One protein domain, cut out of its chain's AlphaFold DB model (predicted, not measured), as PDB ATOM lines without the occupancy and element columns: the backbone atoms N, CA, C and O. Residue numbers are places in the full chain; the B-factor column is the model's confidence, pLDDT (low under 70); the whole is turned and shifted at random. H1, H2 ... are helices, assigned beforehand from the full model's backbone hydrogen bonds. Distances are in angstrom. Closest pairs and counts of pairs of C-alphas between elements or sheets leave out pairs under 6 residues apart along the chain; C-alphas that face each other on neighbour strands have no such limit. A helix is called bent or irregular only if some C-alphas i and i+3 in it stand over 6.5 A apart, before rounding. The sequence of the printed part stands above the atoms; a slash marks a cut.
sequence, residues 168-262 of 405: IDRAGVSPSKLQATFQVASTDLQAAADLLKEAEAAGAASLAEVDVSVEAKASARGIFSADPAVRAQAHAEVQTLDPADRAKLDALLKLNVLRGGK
ATOM      1  N   ILE A 168      48.588  11.283  -0.710       87.12
ATOM      2  CA  ILE A 168      47.817  12.359  -0.067       87.12
ATOM      3  C   ILE A 168      46.335  11.969  -0.024       87.12
ATOM      4  O   ILE A 168      45.731  11.940   1.044       87.12
ATOM      5  N   ASP A 169      45.763  11.585  -1.164       89.00
ATOM      6  CA  ASP A 169      44.346  11.234  -1.278       89.00
ATOM      7  C   ASP A 169      43.975   9.974  -0.470       89.00
ATOM      8  O   ASP A 169      42.986   9.948   0.277       89.00
ATOM      9  N   ARG A 170      44.771   8.910  -0.617       81.19
ATOM     10  CA  ARG A 170      44.437   7.566  -0.125       81.19
ATOM     11  C   ARG A 170      44.802   7.343   1.332       81.19
ATOM     12  O   ARG A 170      44.079   6.622   2.016       81.19
ATOM     13  N   ALA A 171      45.893   7.945   1.792       73.94
ATOM     14  CA  ALA A 171      46.435   7.744   3.132       73.94
ATOM     15  C   ALA A 171      46.468   9.032   3.973       73.94
ATOM     16  O   ALA A 171      46.842   8.981   5.141       73.94
ATOM     17  N   GLY A 172      46.068  10.185   3.418       75.62
ATOM     18  CA  GLY A 172      46.079  11.455   4.150       75.62
ATOM     19  C   GLY A 172      47.490  11.938   4.492       75.62
ATOM     20  O   GLY A 172      47.670  12.683   5.454       75.62
ATOM     21  N   VAL A 173      48.513  11.485   3.758       76.50
ATOM     22  CA  VAL A 173      49.908  11.847   4.042       76.50
ATOM     23  C   VAL A 173      50.116  13.322   3.726       76.50
ATOM     24  O   VAL A 173      49.799  13.769   2.627       76.50
ATOM     25  N   SER A 174      50.681  14.088   4.658       80.94
ATOM     26  CA  SER A 174      50.924  15.509   4.415       80.94
ATOM     27  C   SER A 174      52.064  15.729   3.402       80.94
ATOM     28  O   SER A 174      53.050  14.982   3.404       80.94
ATOM     29  N   PRO A 175      52.017  16.804   2.592       83.00
ATOM     30  CA  PRO A 175      53.129  17.177   1.714       83.00
ATOM     31  C   PRO A 175      54.457  17.350   2.466       83.00
ATOM     32  O   PRO A 175      55.500  16.903   1.995       83.00
ATOM     33  N   SER A 176      54.419  17.916   3.678       73.38
ATOM     34  CA  SER A 176      55.599  18.060   4.541       73.38
ATOM     35  C   SER A 176      56.210  16.713   4.932       73.38
ATOM     36  O   SER A 176      57.432  16.567   4.945       73.38
ATOM     37  N   LYS A 177      55.378  15.696   5.197       72.25
ATOM     38  CA  LYS A 177      55.839  14.338   5.499       72.25
ATOM     39  C   LYS A 177      56.483  13.686   4.280       72.25
ATOM     40  O   LYS A 177      57.516  13.032   4.433       72.25
ATOM     41  N   LEU A 178      55.916  13.878   3.088       75.75
ATOM     42  CA  LEU A 178      56.493  13.383   1.835       75.75
ATOM     43  C   LEU A 178      57.848  14.037   1.544       75.75
ATOM     44  O   LEU A 178      58.814  13.330   1.260       75.75
ATOM     45  N   GLN A 179      57.945  15.358   1.700       74.12
ATOM     46  CA  GLN A 179      59.196  16.094   1.537       74.12
ATOM     47  C   GLN A 179      60.268  15.625   2.527       74.12
ATOM     48  O   GLN A 179      61.387  15.332   2.124       74.12
ATOM     49  N   ALA A 180      59.930  15.499   3.813       61.03
ATOM     50  CA  ALA A 180      60.891  15.091   4.834       61.03
ATOM     51  C   ALA A 180      61.346  13.628   4.685       61.03
ATOM     52  O   ALA A 180      62.496  13.313   4.967       61.03
ATOM     53  N   THR A 181      60.451  12.731   4.251       64.38
ATOM     54  CA  THR A 181      60.732  11.284   4.199       64.38
ATOM     55  C   THR A 181      61.389  10.864   2.883       64.38
ATOM     56  O   THR A 181      62.303  10.046   2.893       64.38
ATOM     57  N   PHE A 182      60.943  11.415   1.749       75.75
ATOM     58  CA  PHE A 182      61.391  10.995   0.413       75.75
ATOM     59  C   PHE A 182      62.066  12.109  -0.389       75.75
ATOM     60  O   PHE A 182      62.395  11.894  -1.551       75.75
ATOM     61  N   GLN A 183      62.264  13.291   0.208       85.31
ATOM     62  CA  GLN A 183      62.891  14.447  -0.447       85.31
ATOM     63  C   GLN A 183      62.157  14.867  -1.731       85.31
ATOM     64  O   GLN A 183      62.771  15.329  -2.690       85.31
ATOM     65  N   VAL A 184      60.828  14.707  -1.752       83.06
ATOM     66  CA  VAL A 184      59.995  15.109  -2.894       83.06
ATOM     67  C   VAL A 184      60.144  16.611  -3.135       83.06
ATOM     68  O   VAL A 184      60.035  17.411  -2.202       83.06
ATOM     69  N   ALA A 185      60.385  17.000  -4.389       88.50
ATOM     70  CA  ALA A 185      60.541  18.399  -4.761       88.50
ATOM     71  C   ALA A 185      59.249  19.189  -4.508       88.50
ATOM     72  O   ALA A 185      58.143  18.704  -4.752       88.50
ATOM     73  N   SER A 186      59.376  20.448  -4.081       94.31
ATOM     74  CA  SER A 186      58.222  21.330  -3.862       94.31
ATOM     75  C   SER A 186      57.380  21.521  -5.126       94.31
ATOM     76  O   SER A 186      56.159  21.613  -5.037       94.31
ATOM     77  N   THR A 187      58.007  21.509  -6.304       96.69
ATOM     78  CA  THR A 187      57.319  21.559  -7.601       96.69
ATOM     79  C   THR A 187      56.444  20.334  -7.850       96.69
ATOM     80  O   THR A 187      55.339  20.478  -8.364       96.69
ATOM     81  N   ASP A 188      56.893  19.139  -7.451       97.38
ATOM     82  CA  ASP A 188      56.105  17.907  -7.582       97.38
ATOM     83  C   ASP A 188      54.949  17.876  -6.578       97.38
ATOM     84  O   ASP A 188      53.855  17.430  -6.916       97.38
ATOM     85  N   LEU A 189      55.161  18.390  -5.362       96.81
ATOM     86  CA  LEU A 189      54.103  18.515  -4.355       96.81
ATOM     87  C   LEU A 189      53.036  19.533  -4.770       96.81
ATOM     88  O   LEU A 189      51.847  19.283  -4.574       96.81
ATOM     89  N   GLN A 190      53.442  20.647  -5.383       98.19
ATOM     90  CA  GLN A 190      52.512  21.620  -5.949       98.19
ATOM     91  C   GLN A 190      51.716  21.004  -7.106       98.19
ATOM     92  O   GLN A 190      50.489  21.072  -7.110       98.19
ATOM     93  N   ALA A 191      52.390  20.316  -8.031       98.19
ATOM     94  CA  ALA A 191      51.729  19.624  -9.133       98.19
ATOM     95  C   ALA A 191      50.759  18.530  -8.652       98.19
ATOM     96  O   ALA A 191      49.683  18.373  -9.222       98.19
ATOM     97  N   ALA A 192      51.103  17.803  -7.585       98.31
ATOM     98  CA  ALA A 192      50.209  16.839  -6.949       98.31
ATOM     99  C   ALA A 192      48.964  17.513  -6.350       98.31
ATOM    100  O   ALA A 192      47.857  17.007  -6.515       98.31
ATOM    101  N   ALA A 193      49.125  18.659  -5.682       98.06
ATOM    102  CA  ALA A 193      48.004  19.412  -5.124       98.06
ATOM    103  C   ALA A 193      47.058  19.932  -6.218       98.06
ATOM    104  O   ALA A 193      45.839  19.848  -6.069       98.06
ATOM    105  N   ASP A 194      47.604  20.431  -7.327       98.38
ATOM    106  CA  ASP A 194      46.805  20.905  -8.458       98.38
ATOM    107  C   ASP A 194      46.089  19.739  -9.157       98.38
ATOM    108  O   ASP A 194      44.882  19.820  -9.391       98.38
ATOM    109  N   LEU A 195      46.773  18.603  -9.350       98.44
ATOM    110  CA  LEU A 195      46.162  17.372  -9.862       98.44
ATOM    111  C   LEU A 195      44.961  16.931  -9.015       98.44
ATOM    112  O   LEU A 195      43.924  16.557  -9.560       98.44
ATOM    113  N   LEU A 196      45.088  16.969  -7.686       98.12
ATOM    114  CA  LEU A 196      44.010  16.587  -6.777       98.12
ATOM    115  C   LEU A 196      42.813  17.535  -6.881       98.12
ATOM    116  O   LEU A 196      41.686  17.055  -6.976       98.12
ATOM    117  N   LYS A 197      43.034  18.853  -6.958       98.12
ATOM    118  CA  LYS A 197      41.950  19.831  -7.169       98.12
ATOM    119  C   LYS A 197      41.207  19.594  -8.482       98.12
ATOM    120  O   LYS A 197      39.978  19.631  -8.513       98.12
ATOM    121  N   GLU A 198      41.932  19.336  -9.568       98.19
ATOM    122  CA  GLU A 198      41.314  19.044 -10.862       98.19
ATOM    123  C   GLU A 198      40.544  17.708 -10.822       98.19
ATOM    124  O   GLU A 198      39.416  17.617 -11.310       98.19
ATOM    125  N   ALA A 199      41.101  16.685 -10.166       97.19
ATOM    126  CA  ALA A 199      40.434  15.403  -9.966       97.19
ATOM    127  C   ALA A 199      39.164  15.538  -9.110       97.19
ATOM    128  O   ALA A 199      38.169  14.856  -9.371       97.19
ATOM    129  N   GLU A 200      39.176  16.375  -8.072       96.88
ATOM    130  CA  GLU A 200      38.003  16.704  -7.253       96.88
ATOM    131  C   GLU A 200      36.912  17.371  -8.085       96.88
ATOM    132  O   GLU A 200      35.753  16.958  -8.022       96.88
ATOM    133  N   ALA A 201      37.283  18.350  -8.914       97.25
ATOM    134  CA  ALA A 201      36.356  19.021  -9.815       97.25
ATOM    135  C   ALA A 201      35.724  18.041 -10.816       97.25
ATOM    136  O   ALA A 201      34.509  18.070 -11.009       97.25
ATOM    137  N   ALA A 202      36.518  17.131 -11.392       95.38
ATOM    138  CA  ALA A 202      36.023  16.082 -12.283       95.38
ATOM    139  C   ALA A 202      35.034  15.138 -11.573       95.38
ATOM    140  O   ALA A 202      33.977  14.815 -12.116       95.38
ATOM    141  N   GLY A 203      35.335  14.745 -10.331       94.62
ATOM    142  CA  GLY A 203      34.424  13.958  -9.499       94.62
ATOM    143  C   GLY A 203      33.114  14.697  -9.229       94.62
ATOM    144  O   GLY A 203      32.037  14.175  -9.503       94.62
ATOM    145  N   ALA A 204      33.187  15.949  -8.782       95.25
ATOM    146  CA  ALA A 204      32.006  16.759  -8.510       95.25
ATOM    147  C   ALA A 204      31.154  17.022  -9.766       95.25
ATOM    148  O   ALA A 204      29.929  17.072  -9.666       95.25
ATOM    149  N   ALA A 205      31.771  17.160 -10.944       95.19
ATOM    150  CA  ALA A 205      31.057  17.286 -12.212       95.19
ATOM    151  C   ALA A 205      30.276  16.009 -12.566       95.19
ATOM    152  O   ALA A 205      29.168  16.106 -13.087       95.19
ATOM    153  N   SER A 206      30.792  14.824 -12.213       93.88
ATOM    154  CA  SER A 206      30.103  13.547 -12.472       93.88
ATOM    155  C   SER A 206      28.754  13.409 -11.752       93.88
ATOM    156  O   SER A 206      27.895  12.656 -12.203       93.88
ATOM    157  N   LEU A 207      28.512  14.183 -10.684       94.69
ATOM    158  CA  LEU A 207      27.212  14.232 -10.001       94.69
ATOM    159  C   LEU A 207      26.094  14.799 -10.888       94.69
ATOM    160  O   LEU A 207      24.917  14.597 -10.587       94.69
ATOM    161  N   ALA A 208      26.425  15.504 -11.977       94.44
ATOM    162  CA  ALA A 208      25.436  15.973 -12.943       94.44
ATOM    163  C   ALA A 208      24.634  14.805 -13.542       94.44
ATOM    164  O   ALA A 208      23.414  14.925 -13.651       94.44
ATOM    165  N   GLU A 209      25.300  13.674 -13.794       93.44
ATOM    166  CA  GLU A 209      24.733  12.450 -14.379       93.44
ATOM    167  C   GLU A 209      23.946  11.598 -13.373       93.44
ATOM    168  O   GLU A 209      23.267  10.643 -13.746       93.44
ATOM    169  N   VAL A 210      24.033  11.923 -12.081       93.75
ATOM    170  CA  VAL A 210      23.296  11.216 -11.034       93.75
ATOM    171  C   VAL A 210      21.928  11.871 -10.868       93.75
ATOM    172  O   VAL A 210      21.816  13.074 -10.615       93.75
ATOM    173  N   ASP A 211      20.873  11.072 -10.999       96.12
ATOM    174  CA  ASP A 211      19.483  11.507 -10.838       96.12
ATOM    175  C   ASP A 211      19.114  11.682  -9.353       96.12
ATOM    176  O   ASP A 211      18.420  10.858  -8.762       96.12
ATOM    177  N   VAL A 212      19.634  12.732  -8.722       96.56
ATOM    178  CA  VAL A 212      19.349  13.119  -7.329       96.56
ATOM    179  C   VAL A 212      19.044  14.610  -7.233       96.56
ATOM    180  O   VAL A 212      19.346  15.372  -8.161       96.56
ATOM    181  N   SER A 213      18.457  15.045  -6.117       96.88
ATOM    182  CA  SER A 213      18.141  16.459  -5.891       96.88
ATOM    183  C   SER A 213      19.374  17.374  -5.956       96.88
ATOM    184  O   SER A 213      20.519  16.954  -5.771       96.88
ATOM    185  N   VAL A 214      19.150  18.668  -6.205       96.25
ATOM    186  CA  VAL A 214      20.226  19.679  -6.225       96.25
ATOM    187  C   VAL A 214      20.947  19.751  -4.875       96.25
ATOM    188  O   VAL A 214      22.169  19.875  -4.841       96.25
ATOM    189  N   GLU A 215      20.199  19.624  -3.778       95.19
ATOM    190  CA  GLU A 215      20.742  19.550  -2.421       95.19
ATOM    191  C   GLU A 215      21.625  18.311  -2.249       95.19
ATOM    192  O   GLU A 215      22.779  18.438  -1.847       95.19
ATOM    193  N   ALA A 216      21.150  17.136  -2.675       96.06
ATOM    194  CA  ALA A 216      21.937  15.911  -2.626       96.06
ATOM    195  C   ALA A 216      23.235  16.007  -3.438       96.06
ATOM    196  O   ALA A 216      24.291  15.572  -2.972       96.06
ATOM    197  N   LYS A 217      23.195  16.635  -4.625       96.81
ATOM    198  CA  LYS A 217      24.410  16.919  -5.408       96.81
ATOM    199  C   LYS A 217      25.358  17.833  -4.643       96.81
ATOM    200  O   LYS A 217      26.557  17.590  -4.683       96.81
ATOM    201  N   ALA A 218      24.854  18.864  -3.963       95.75
ATOM    202  CA  ALA A 218      25.677  19.783  -3.182       95.75
ATOM    203  C   ALA A 218      26.359  19.075  -1.996       95.75
ATOM    204  O   ALA A 218      27.584  19.158  -1.884       95.75
ATOM    205  N   SER A 219      25.608  18.314  -1.195       95.12
ATOM    206  CA  SER A 219      26.127  17.541  -0.053       95.12
ATOM    207  C   SER A 219      27.127  16.460  -0.474       95.12
ATOM    208  O   SER A 219      28.115  16.198   0.209       95.12
ATOM    209  N   ALA A 220      26.930  15.846  -1.645       95.81
ATOM    210  CA  ALA A 220      27.816  14.795  -2.135       95.81
ATOM    211  C   ALA A 220      29.151  15.310  -2.702       95.81
ATOM    212  O   ALA A 220      30.055  14.506  -2.911       95.81
ATOM    213  N   ARG A 221      29.340  16.616  -2.959       96.56
ATOM    214  CA  ARG A 221      30.570  17.118  -3.618       96.56
ATOM    215  C   ARG A 221      31.841  16.755  -2.852       96.56
ATOM    216  O   ARG A 221      32.842  16.388  -3.466       96.56
ATOM    217  N   GLY A 222      31.803  16.840  -1.522       94.12
ATOM    218  CA  GLY A 222      32.981  16.626  -0.681       94.12
ATOM    219  C   GLY A 222      33.477  15.179  -0.644       94.12
ATOM    220  O   GLY A 222      34.620  14.948  -0.252       94.12
ATOM    221  N   ILE A 223      32.696  14.200  -1.122       92.62
ATOM    222  CA  ILE A 223      33.110  12.787  -1.134       92.62
ATOM    223  C   ILE A 223      34.348  12.564  -2.010       92.62
ATOM    224  O   ILE A 223      35.112  11.639  -1.756       92.62
ATOM    225  N   PHE A 224      34.571  13.417  -3.015       94.12
ATOM    226  CA  PHE A 224      35.706  13.326  -3.934       94.12
ATOM    227  C   PHE A 224      36.984  13.985  -3.411       94.12
ATOM    228  O   PHE A 224      38.028  13.804  -4.046       94.12
ATOM    229  N   SER A 225      36.901  14.729  -2.297       92.19
ATOM    230  CA  SER A 225      38.015  15.505  -1.751       92.19
ATOM    231  C   SER A 225      39.214  14.625  -1.432       92.19
ATOM    232  O   SER A 225      39.046  13.508  -0.945       92.19
ATOM    233  N   ALA A 226      40.426  15.126  -1.659       87.38
ATOM    234  CA  ALA A 226      41.653  14.503  -1.192       87.38
ATOM    235  C   ALA A 226      41.778  14.572   0.337       87.38
ATOM    236  O   ALA A 226      42.383  13.676   0.931       87.38
ATOM    237  N   ASP A 227      41.144  15.560   0.979       84.88
ATOM    238  CA  ASP A 227      41.094  15.687   2.433       84.88
ATOM    239  C   ASP A 227      40.121  14.651   3.038       84.88
ATOM    240  O   ASP A 227      38.910  14.688   2.782       84.88
ATOM    241  N   PRO A 228      40.618  13.708   3.858       78.81
ATOM    242  CA  PRO A 228      39.780  12.712   4.511       78.81
ATOM    243  C   PRO A 228      38.697  13.298   5.426       78.81
ATOM    244  O   PRO A 228      37.615  12.718   5.505       78.81
ATOM    245  N   ALA A 229      38.952  14.433   6.082       82.56
ATOM    246  CA  ALA A 229      37.978  15.079   6.957       82.56
ATOM    247  C   ALA A 229      36.793  15.635   6.155       82.56
ATOM    248  O   ALA A 229      35.640  15.423   6.531       82.56
ATOM    249  N   VAL A 230      37.067  16.250   4.999       89.81
ATOM    250  CA  VAL A 230      36.030  16.741   4.078       89.81
ATOM    251  C   VAL A 230      35.182  15.583   3.547       89.81
ATOM    252  O   VAL A 230      33.956  15.681   3.506       89.81
ATOM    253  N   ARG A 231      35.806  14.446   3.212       88.62
ATOM    254  CA  ARG A 231      35.067  13.239   2.802       88.62
ATOM    255  C   ARG A 231      34.160  12.699   3.905       88.62
ATOM    256  O   ARG A 231      33.042  12.278   3.617       88.62
ATOM    257  N   ALA A 232      34.636  12.687   5.151       82.62
ATOM    258  CA  ALA A 232      33.857  12.228   6.298       82.62
ATOM    259  C   ALA A 232      32.648  13.129   6.567       82.62
ATOM    260  O   ALA A 232      31.544  12.625   6.776       82.62
ATOM    261  N   GLN A 233      32.848  14.445   6.494       89.75
ATOM    262  CA  GLN A 233      31.769  15.415   6.611       89.75
ATOM    263  C   GLN A 233      30.725  15.216   5.505       89.75
ATOM    264  O   GLN A 233      29.549  15.034   5.809       89.75
ATOM    265  N   ALA A 234      31.148  15.157   4.239       92.44
ATOM    266  CA  ALA A 234      30.237  14.957   3.111       92.44
ATOM    267  C   ALA A 234      29.463  13.636   3.215       92.44
ATOM    268  O   ALA A 234      28.274  13.576   2.918       92.44
ATOM    269  N   HIS A 235      30.104  12.565   3.690       90.62
ATOM    270  CA  HIS A 235      29.401  11.316   3.965       90.62
ATOM    271  C   HIS A 235      28.325  11.489   5.039       90.62
ATOM    272  O   HIS A 235      27.214  11.008   4.835       90.62
ATOM    273  N   ALA A 236      28.621  12.170   6.151       91.38
ATOM    274  CA  ALA A 236      27.637  12.435   7.199       91.38
ATOM    275  C   ALA A 236      26.449  13.263   6.680       91.38
ATOM    276  O   ALA A 236      25.307  12.904   6.954       91.38
ATOM    277  N   GLU A 237      26.704  14.295   5.874       94.56
ATOM    278  CA  GLU A 237      25.663  15.102   5.221       94.56
ATOM    279  C   GLU A 237      24.798  14.254   4.276       94.56
ATOM    280  O   GLU A 237      23.573  14.337   4.303       94.56
ATOM    281  N   VAL A 238      25.401  13.355   3.489       94.31
ATOM    282  CA  VAL A 238      24.637  12.451   2.613       94.31
ATOM    283  C   VAL A 238      23.759  11.477   3.412       94.31
ATOM    284  O   VAL A 238      22.688  11.090   2.941       94.31
ATOM    285  N   GLN A 239      24.150  11.097   4.635       92.88
ATOM    286  CA  GLN A 239      23.318  10.235   5.484       92.88
ATOM    287  C   GLN A 239      22.046  10.924   5.996       92.88
ATOM    288  O   GLN A 239      21.109  10.218   6.367       92.88
ATOM    289  N   THR A 240      21.992  12.262   6.010       95.25
ATOM    290  CA  THR A 240      20.809  13.019   6.453       95.25
ATOM    291  C   THR A 240      19.813  13.314   5.331       95.25
ATOM    292  O   THR A 240      18.746  13.855   5.605       95.25
ATOM    293  N   LEU A 241      20.156  12.980   4.083       95.62
ATOM    294  CA  LEU A 241      19.309  13.212   2.914       95.62
ATOM    295  C   LEU A 241      18.116  12.252   2.852       95.62
ATOM    296  O   LEU A 241      18.059  11.231   3.546       95.62
ATOM    297  N   ASP A 242      17.189  12.558   1.941       95.94
ATOM    298  CA  ASP A 242      16.089  11.664   1.596       95.94
ATOM    299  C   ASP A 242      16.606  10.246   1.250       95.94
ATOM    300  O   ASP A 242      17.615  10.102   0.542       95.94
ATOM    301  N   PRO A 243      15.939   9.173   1.723       96.38
ATOM    302  CA  PRO A 243      16.377   7.805   1.474       96.38
ATOM    303  C   PRO A 243      16.568   7.450  -0.006       96.38
ATOM    304  O   PRO A 243      17.454   6.645  -0.303       96.38
ATOM    305  N   ALA A 244      15.777   8.023  -0.921       95.56
ATOM    306  CA  ALA A 244      15.896   7.767  -2.352       95.56
ATOM    307  C   ALA A 244      17.180   8.379  -2.929       95.56
ATOM    308  O   ALA A 244      17.904   7.702  -3.661       95.56
ATOM    309  N   ASP A 245      17.503   9.618  -2.551       96.31
ATOM    310  CA  ASP A 245      18.742  10.281  -2.967       96.31
ATOM    311  C   ASP A 245      19.972   9.573  -2.386       96.31
ATOM    312  O   ASP A 245      20.925   9.256  -3.103       96.31
ATOM    313  N   ARG A 246      19.923   9.232  -1.095       94.69
ATOM    314  CA  ARG A 246      20.994   8.494  -0.416       94.69
ATOM    315  C   ARG A 246      21.274   7.144  -1.081       94.69
ATOM    316  O   ARG A 246      22.436   6.794  -1.277       94.69
ATOM    317  N   ALA A 247      20.234   6.398  -1.457       92.56
ATOM    318  CA  ALA A 247      20.390   5.105  -2.124       92.56
ATOM    319  C   ALA A 247      21.092   5.232  -3.485       92.56
ATOM    320  O   ALA A 247      21.931   4.398  -3.826       92.56
ATOM    321  N   LYS A 248      20.803   6.294  -4.245       94.50
ATOM    322  CA  LYS A 248      21.458   6.562  -5.537       94.50
ATOM    323  C   LYS A 248      22.918   7.012  -5.381       94.50
ATOM    324  O   LYS A 248      23.727   6.765  -6.272       94.50
ATOM    325  N   LEU A 249      23.278   7.624  -4.250       93.06
ATOM    326  CA  LEU A 249      24.649   8.054  -3.939       93.06
ATOM    327  C   LEU A 249      25.527   6.958  -3.309       93.06
ATOM    328  O   LEU A 249      26.750   7.100  -3.285       93.06
ATOM    329  N   ASP A 250      24.941   5.860  -2.828       86.31
ATOM    330  CA  ASP A 250      25.642   4.808  -2.077       86.31
ATOM    331  C   ASP A 250      26.851   4.218  -2.826       86.31
ATOM    332  O   ASP A 250      27.920   4.029  -2.242       86.31
ATOM    333  N   ALA A 251      26.737   4.000  -4.139       81.50
ATOM    334  CA  ALA A 251      27.855   3.511  -4.946       81.50
ATOM    335  C   ALA A 251      29.039   4.498  -4.950       81.50
ATOM    336  O   ALA A 251      30.190   4.090  -4.791       81.50
ATOM    337  N   LEU A 252      28.769   5.802  -5.069       86.31
ATOM    338  CA  LEU A 252      29.806   6.834  -5.035       86.31
ATOM    339  C   LEU A 252      30.421   6.981  -3.640       86.31
ATOM    340  O   LEU A 252      31.636   7.186  -3.539       86.31
ATOM    341  N   LEU A 253      29.621   6.825  -2.581       83.44
ATOM    342  CA  LEU A 253      30.115   6.784  -1.206       83.44
ATOM    343  C   LEU A 253      31.058   5.601  -0.997       83.44
ATOM    344  O   LEU A 253      32.176   5.805  -0.542       83.44
ATOM    345  N   LYS A 254      30.670   4.385  -1.392       76.94
ATOM    346  CA  LYS A 254      31.510   3.184  -1.236       76.94
ATOM    347  C   LYS A 254      32.849   3.295  -1.966       76.94
ATOM    348  O   LYS A 254      33.859   2.803  -1.469       76.94
ATOM    349  N   LEU A 255      32.864   3.957  -3.124       76.44
ATOM    350  CA  LEU A 255      34.079   4.172  -3.912       76.44
ATOM    351  C   LEU A 255      34.998   5.234  -3.301       76.44
ATOM    352  O   LEU A 255      36.212   5.041  -3.208       76.44
ATOM    353  N   ASN A 256      34.442   6.374  -2.894       77.75
ATOM    354  CA  ASN A 256      35.260   7.525  -2.515       77.75
ATOM    355  C   ASN A 256      35.479   7.638  -1.002       77.75
ATOM    356  O   ASN A 256      36.517   8.133  -0.560       77.75
ATOM    357  N   VAL A 257      34.559   7.103  -0.209       72.00
ATOM    358  CA  VAL A 257      34.520   7.216   1.244       72.00
ATOM    359  C   VAL A 257      34.601   5.830   1.881       72.00
ATOM    360  O   VAL A 257      33.612   5.196   2.241       72.00
ATOM    361  N   LEU A 258      35.833   5.353   2.053       60.44
ATOM    362  CA  LEU A 258      36.090   4.125   2.800       60.44
ATOM    363  C   LEU A 258      35.702   4.307   4.274       60.44
ATOM    364  O   LEU A 258      35.951   5.366   4.849       60.44
ATOM    365  N   ARG A 259      35.119   3.266   4.884       57.34
ATOM    366  CA  ARG A 259      34.805   3.205   6.329       57.34
ATOM    367  C   ARG A 259      33.968   4.391   6.839       57.34
ATOM    368  O   ARG A 259      34.182   4.880   7.947       57.34
ATOM    369  N   GLY A 260      33.055   4.902   6.011       58.56
ATOM    370  CA  GLY A 260      32.231   6.065   6.361       58.56
ATOM    371  C   GLY A 260      33.037   7.349   6.597       58.56
ATOM    372  O   GLY A 260      32.587   8.233   7.316       58.56
ATOM    373  N   GLY A 261      34.248   7.435   6.034       51.59
ATOM    374  CA  GLY A 261      35.105   8.622   6.065       51.59
ATOM    375  C   GLY A 261      36.161   8.591   7.152       51.59
ATOM    376  O   GLY A 261      37.032   9.456   7.185       51.59
ATOM    377  N   LYS A 262      36.146   7.564   8.004       52.22
ATOM    378  CA  LYS A 262      37.210   7.353   8.976       52.22
ATOM    379  C   LYS A 262      38.480   6.936   8.240       52.22
ATOM    380  O   LYS A 262      38.505   5.917   7.545       52.22
TER     381      LYS A 262
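What this domain is: This is residues 168 to 262 of the 405 residues of an uncharacterized protein of Planctomycetes bacterium EC9 (UniProt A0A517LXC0). One long helix, H3, runs along one side of a rod-like domain; after residue 209 the backbone folds back into a small bundle, H4, H5 and H6, of which H4 packs on residues 199 to 208 of H3. The short helices H1 and H2 lie near the earlier part of H3, and the small H7 packs on H5. The bundle is up and down, each helix running against the one before it. The printed part has 95 residues, with seven named helices in the order H1 to H7 and no named strand, in the class all helix. It is only just compact, close to loose, with a radius of gyration of the C-alphas of 14.9 A, and spans 48 by 24 by 16 A, only just a rod.

How they stand to each other: Start at H1, residues 168 to 171, which is close to but not clearly touching H3, residues 186 to 209; the closest C-alphas, of Asp 169 and Leu 196, are 7.7 A apart. H2, residues 175 to 182, is also close to H3 but not clearly touching, at Pro 175 and Leu 189, whose C-alphas are 6.3 A apart. Further on, H3 and H4, residues 214 to 224, form a hairpin at a shallow tilt of 31 degrees; their closest C-alphas, of Ala 204 and Arg 221, are 5.1 A apart. H4 and H5, residues 228 to 239, form the next hairpin at 30 degrees, closest at C-alphas 223 and 231, 4.4 A. H5 and H6, residues 243 to 256, form a third at 21 degrees, closest at C-alphas 238 and 246, 6.2 A. H6 also touches H4, the same way at 16 degrees, with C-alphas 223 and 256 closest at 5.8 A. H7, residues 258 to 261, touches H5, with C-alphas 232 and 261 closest at 3.8 A. H3 is apart from H5, H6 and H7. Every O i to N i+4 pair is within hydrogen-bond range in H2 and H5, against 17 of 20 in H3, 4 of 7 in H4 and 8 of 10 in H6; H1 and H7 are too short for such a pair.

Where its parts are: Find C-alpha 168 at (47.817, 12.359, -0.067), where H1 begins; H1 measures 5.8 A and H2 10.4 A. From C-alpha 186 at (58.222, 21.330, -3.862), H3 runs 36.2 A to C-alpha 209. H4 measures 16.9 A and is only just irregular, with C-alphas 219 and 222 6.9 A apart. H5 measures 16.7 A. H6 measures 19.3 A and is irregular, with C-alphas 248 and 251 7.1 A apart. H7 measures 5.6 A and ends at C-alpha 261, at (35.105, 8.622, 6.065).

The domain as a whole: The two C-alphas farthest apart, of Gln 183 and Ala 244, are 47.5 A apart. The printed part has no cut, and each link between helices is tight. The mean pLDDT of the printed part is 87.9; look for values under 70 at residues 180 to 181 and 258 to 262.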